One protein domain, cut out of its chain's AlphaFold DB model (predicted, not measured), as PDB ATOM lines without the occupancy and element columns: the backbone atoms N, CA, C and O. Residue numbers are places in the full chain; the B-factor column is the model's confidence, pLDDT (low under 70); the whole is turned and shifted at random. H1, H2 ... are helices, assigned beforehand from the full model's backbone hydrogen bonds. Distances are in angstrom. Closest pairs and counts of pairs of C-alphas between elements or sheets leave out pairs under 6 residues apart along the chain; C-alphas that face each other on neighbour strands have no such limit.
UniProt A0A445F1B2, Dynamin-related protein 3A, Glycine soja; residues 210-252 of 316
ATOM      1  N   ALA A 210     144.502 137.560 145.964       62.88
ATOM      2  CA  ALA A 210     145.314 138.664 145.476       62.88
ATOM      3  C   ALA A 210     144.429 139.896 145.221       62.88
ATOM      4  O   ALA A 210     143.441 139.826 144.494       62.88
ATOM      5  N   CYS A 211     144.807 141.044 145.789       57.44
ATOM      6  CA  CYS A 211     144.092 142.321 145.630       57.44
ATOM      7  C   CYS A 211     143.921 142.724 144.144       57.44
ATOM      8  O   CYS A 211     142.918 143.322 143.763       57.44
ATOM      9  N   ALA A 212     144.875 142.333 143.289       63.56
ATOM     10  CA  ALA A 212     144.822 142.566 141.846       63.56
ATOM     11  C   ALA A 212     143.673 141.807 141.152       63.56
ATOM     12  O   ALA A 212     142.991 142.378 140.301       63.56
ATOM     13  N   ASP A 213     143.407 140.565 141.563       65.19
ATOM     14  CA  ASP A 213     142.384 139.713 140.945       65.19
ATOM     15  C   ASP A 213     140.969 140.148 141.358       65.19
ATOM     16  O   ASP A 213     140.037 140.111 140.555       65.19
ATOM     17  N   GLN A 214     140.817 140.687 142.573       72.25
ATOM     18  CA  GLN A 214     139.567 141.312 143.025       72.25
ATOM     19  C   GLN A 214     139.254 142.610 142.268       72.25
ATOM     20  O   GLN A 214     138.098 142.858 141.919       72.25
ATOM     21  N   GLY A 215     140.275 143.427 141.980       79.00
ATOM     22  CA  GLY A 215     140.125 144.625 141.150       79.00
ATOM     23  C   GLY A 215     139.683 144.289 139.722       79.00
ATOM     24  O   GLY A 215     138.774 144.926 139.190       79.00
ATOM     25  N   ALA A 216     140.270 143.245 139.128       79.00
ATOM     26  CA  ALA A 216     139.876 142.742 137.814       79.00
ATOM     27  C   ALA A 216     138.437 142.193 137.805       79.00
ATOM     28  O   ALA A 216     137.671 142.501 136.889       79.00
ATOM     29  N   LEU A 217     138.037 141.451 138.844       78.75
ATOM     30  CA  LEU A 217     136.667 140.954 139.006       78.75
ATOM     31  C   LEU A 217     135.654 142.106 139.083       78.75
ATOM     32  O   LEU A 217     134.647 142.092 138.373       78.75
ATOM     33  N   LEU A 218     135.935 143.126 139.901       83.50
ATOM     34  CA  LEU A 218     135.063 144.292 140.052       83.50
ATOM     35  C   LEU A 218     134.910 145.060 138.733       83.50
ATOM     36  O   LEU A 218     133.795 145.426 138.359       83.50
ATOM     37  N   LEU A 219     136.009 145.268 138.004       84.81
ATOM     38  CA  LEU A 219     135.974 145.905 136.685       84.81
ATOM     39  C   LEU A 219     135.168 145.082 135.677       84.81
ATOM     40  O   LEU A 219     134.394 145.653 134.912       84.81
ATOM     41  N   ASN A 220     135.288 143.754 135.705       83.38
ATOM     42  CA  ASN A 220     134.516 142.867 134.838       83.38
ATOM     43  C   ASN A 220     133.005 142.946 135.146       83.38
ATOM     44  O   ASN A 220     132.186 143.052 134.232       83.38
ATOM     45  N   ILE A 221     132.624 142.992 136.430       85.62
ATOM     46  CA  ILE A 221     131.229 143.199 136.862       85.62
ATOM     47  C   ILE A 221     130.700 144.556 136.370       85.62
ATOM     48  O   ILE A 221     129.616 144.624 135.785       85.62
ATOM     49  N   LEU A 222     131.467 145.633 136.569       89.19
ATOM     50  CA  LEU A 222     131.086 146.981 136.138       89.19
ATOM     51  C   LEU A 222     130.969 147.092 134.612       89.19
ATOM     52  O   LEU A 222     130.027 147.713 134.118       89.19
ATOM     53  N   SER A 223     131.877 146.462 133.862       87.75
ATOM     54  CA  SER A 223     131.826 146.429 132.396       87.75
ATOM     55  C   SER A 223     130.558 145.727 131.906       87.75
ATOM     56  O   SER A 223     129.807 146.305 131.120       87.75
ATOM     57  N   LYS A 224     130.247 144.540 132.451       85.50
ATOM     58  CA  LYS A 224     129.018 143.796 132.123       85.50
ATOM     59  C   LYS A 224     127.748 144.589 132.443       85.50
ATOM     60  O   LYS A 224     126.795 144.565 131.666       85.50
ATOM     61  N   TYR A 225     127.724 145.323 133.558       90.50
ATOM     62  CA  TYR A 225     126.599 146.200 133.899       90.50
ATOM     63  C   TYR A 225     126.430 147.342 132.886       90.50
ATOM     64  O   TYR A 225     125.322 147.600 132.406       90.50
ATOM     65  N   CYS A 226     127.528 148.012 132.526       89.88
ATOM     66  CA  CYS A 226     127.520 149.091 131.541       89.88
ATOM     67  C   CYS A 226     127.070 148.608 130.154       89.88
ATOM     68  O   CYS A 226     126.272 149.293 129.512       89.88
ATOM     69  N   GLU A 227     127.521 147.431 129.717       88.94
ATOM     70  CA  GLU A 227     127.072 146.781 128.480       88.94
ATOM     71  C   GLU A 227     125.579 146.445 128.519       88.94
ATOM     72  O   GLU A 227     124.845 146.813 127.603       88.94
ATOM     73  N   GLY A 228     125.097 145.831 129.604       85.12
ATOM     74  CA  GLY A 228     123.675 145.526 129.781       85.12
ATOM     75  C   GLY A 228     122.794 146.777 129.727       85.12
ATOM     76  O   GLY A 228     121.774 146.793 129.036       85.12
ATOM     77  N   ARG A 229     123.219 147.863 130.386       84.94
ATOM     78  CA  ARG A 229     122.536 149.167 130.337       84.94
ATOM     79  C   ARG A 229     122.539 149.760 128.927       84.94
ATOM     80  O   ARG A 229     121.518 150.293 128.500       84.94
ATOM     81  N   ASN A 230     123.655 149.681 128.205       85.19
ATOM     82  CA  ASN A 230     123.753 150.189 126.835       85.19
ATOM     83  C   ASN A 230     122.867 149.386 125.868       85.19
ATOM     84  O   ASN A 230     122.159 149.988 125.065       85.19
ATOM     85  N   ASN A 231     122.834 148.055 125.993       84.31
ATOM     86  CA  ASN A 231     121.955 147.187 125.204       84.31
ATOM     87  C   ASN A 231     120.478 147.482 125.481       84.31
ATOM     88  O   ASN A 231     119.674 147.563 124.556       84.31
ATOM     89  N   LEU A 232     120.126 147.709 126.750       82.19
ATOM     90  CA  LEU A 232     118.779 148.117 127.132       82.19
ATOM     91  C   LEU A 232     118.415 149.471 126.503       82.19
ATOM     92  O   LEU A 232     117.362 149.590 125.886       82.19
ATOM     93  N   MET A 233     119.303 150.464 126.593       78.44
ATOM     94  CA  MET A 233     119.117 151.788 125.981       78.44
ATOM     95  C   MET A 233     118.970 151.719 124.452       78.44
ATOM     96  O   MET A 233     118.189 152.480 123.894       78.44
ATOM     97  N   GLN A 234     119.676 150.804 123.778       73.44
ATOM     98  CA  GLN A 234     119.553 150.584 122.330       73.44
ATOM     99  C   GLN A 234     118.293 149.798 121.938       73.44
ATOM    100  O   GLN A 234     117.744 150.019 120.861       73.44
ATOM    101  N   SER A 235     117.819 148.896 122.803       65.81
ATOM    102  CA  SER A 235     116.599 148.110 122.583       65.81
ATOM    103  C   SER A 235     115.313 148.920 122.781       65.81
ATOM    104  O   SER A 235     114.248 148.469 122.353       65.81
ATOM    105  N   TYR A 236     115.373 150.088 123.425       59.03
ATOM    106  CA  TYR A 236     114.238 151.005 123.486       59.03
ATOM    107  C   TYR A 236     114.142 151.790 122.170       59.03
ATOM    108  O   TYR A 236     115.048 152.565 121.856       59.03
ATOM    109  N   PRO A 237     113.054 151.653 121.386       57.22
ATOM    110  CA  PRO A 237     112.894 152.455 120.184       57.22
ATOM    111  C   PRO A 237     112.799 153.927 120.593       57.22
ATOM    112  O   PRO A 237     111.906 154.303 121.355       57.22
ATOM    113  N   ALA A 238     113.692 154.767 120.064       53.81
ATOM    114  CA  ALA A 238     113.725 156.211 120.329       53.81
ATOM    115  C   ALA A 238     112.341 156.877 120.161       53.81
ATOM    116  O   ALA A 238     111.987 157.790 120.901       53.81
ATOM    117  N   MET A 239     111.506 156.342 119.260       52.59
ATOM    118  CA  MET A 239     110.144 156.824 119.009       52.59
ATOM    119  C   MET A 239     109.135 156.543 120.137       52.59
ATOM    120  O   MET A 239     108.115 157.226 120.220       52.59
ATOM    121  N   ALA A 240     109.370 155.551 121.004       54.16
ATOM    122  CA  ALA A 240     108.482 155.267 122.136       54.16
ATOM    123  C   ALA A 240     108.724 156.220 123.314       54.16
ATOM    124  O   ALA A 240     107.779 156.549 124.031       54.16
ATOM    125  N   LEU A 241     109.964 156.686 123.489       54.78
ATOM    126  CA  LEU A 241     110.283 157.729 124.462       54.78
ATOM    127  C   LEU A 241     109.706 159.074 124.001       54.78
ATOM    128  O   LEU A 241     109.071 159.763 124.791       54.78
ATOM    129  N   ASP A 242     109.842 159.383 122.708       54.38
ATOM    130  CA  ASP A 242     109.380 160.643 122.117       54.38
ATOM    131  C   ASP A 242     107.849 160.785 122.169       54.38
ATOM    132  O   ASP A 242     107.338 161.804 122.622       54.38
ATOM    133  N   ARG A 243     107.091 159.719 121.857       56.25
ATOM    134  CA  ARG A 243     105.617 159.734 121.978       56.25
ATOM    135  C   ARG A 243     105.123 159.893 123.412       56.25
ATOM    136  O   ARG A 243     104.074 160.493 123.629       56.25
ATOM    137  N   ARG A 244     105.830 159.318 124.383       57.22
ATOM    138  CA  ARG A 244     105.423 159.332 125.794       57.22
ATOM    139  C   ARG A 244     105.783 160.669 126.444       57.22
ATOM    140  O   ARG A 244     104.937 161.255 127.105       57.22
ATOM    141  N   LEU A 245     106.954 161.217 126.112       57.84
ATOM    142  CA  LEU A 245     107.336 162.593 126.439       57.84
ATOM    143  C   LEU A 245     106.404 163.622 125.781       57.84
ATOM    144  O   LEU A 245     105.997 164.564 126.452       57.84
ATOM    145  N   GLN A 246     106.000 163.438 124.519       58.97
ATOM    146  CA  GLN A 246     105.009 164.305 123.864       58.97
ATOM    147  C   GLN A 246     103.615 164.190 124.488       58.97
ATOM    148  O   GLN A 246     102.953 165.210 124.662       58.97
ATOM    149  N   ALA A 247     103.177 162.985 124.864       60.75
ATOM    150  CA  ALA A 247     101.896 162.775 125.541       60.75
ATOM    151  C   ALA A 247     101.862 163.382 126.957       60.75
ATOM    152  O   ALA A 247     100.822 163.893 127.374       60.75
ATOM    153  N   ASP A 248     102.986 163.360 127.675       55.97
ATOM    154  CA  ASP A 248     103.116 163.982 128.995       55.97
ATOM    155  C   ASP A 248     103.289 165.514 128.883       55.97
ATOM    156  O   ASP A 248     102.687 166.251 129.660       55.97
ATOM    157  N   CYS A 249     103.988 166.020 127.855       54.59
ATOM    158  CA  CYS A 249     104.088 167.461 127.560       54.59
ATOM    159  C   CYS A 249     102.755 168.081 127.114       54.59
ATOM    160  O   CYS A 249     102.477 169.234 127.435       54.59
ATOM    161  N   ALA A 250     101.915 167.333 126.391       58.78
ATOM    162  CA  ALA A 250     100.585 167.788 125.982       58.78
ATOM    163  C   ALA A 250      99.598 167.896 127.160       58.78
ATOM    164  O   ALA A 250      98.535 168.500 127.017       58.78
ATOM    165  N   ARG A 251      99.934 167.309 128.316       61.88
ATOM    166  CA  ARG A 251      99.082 167.281 129.506       61.88
ATOM    167  C   ARG A 251      99.228 168.539 130.374       61.88
ATOM    168  O   ARG A 251      98.292 168.849 131.103       61.88
ATOM    169  N   ASP A 252     100.342 169.274 130.263       57.41
ATOM    170  CA  ASP A 252     100.560 170.528 130.996       57.41
ATOM    171  C   ASP A 252     101.421 171.549 130.198       57.41
ATOM    172  O   ASP A 252     102.657 171.473 130.185       57.41
TER     173      ASP A 252
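This is residues 210 to 252 of the 316 residues of the protein "Dynamin-related protein 3A" of Glycine soja (UniProt A0A445F1B2). A long, straight helix, H1, makes the long arm of a wide-open L, and a shorter helix, H2, makes the short arm, turning off at the far end of H1 without folding back on it. The two arms meet at a corner of two linking residues, with no core between them. The printed part has 43 residues with two named helices, H1 then H2, and no named strand; its class is all helix. It is extended, with a radius of gyration of the C-alphas of 18.1 A and spans of 57 by 20 by 6 A.

H1, residues 211 to 235, runs 36.3 A from C-alpha 211 at (144.092, 142.321, 145.630) to C-alpha 235 at (116.599, 148.110, 122.583). H2, residues 238 to 249, measures 16.5 A and ends with C-alpha 249 at (104.088, 167.461, 127.560).

H1 and H2 are apart, with no C-alpha of the one within 8 A of the other. A tight link, Tyr 236 and Pro 237, joins them. In H1 and H2 every O i to N i+4 pair is within hydrogen-bond range.

The C-alphas of Ala 210 and Ala 250, the two farthest apart, are 56.8 A apart. Residues 210 to 252 stand free. The printed part has no cut. Mean pLDDT of the printed part is 70.5; residues 210 to 213 and 235 to 252 are under 70.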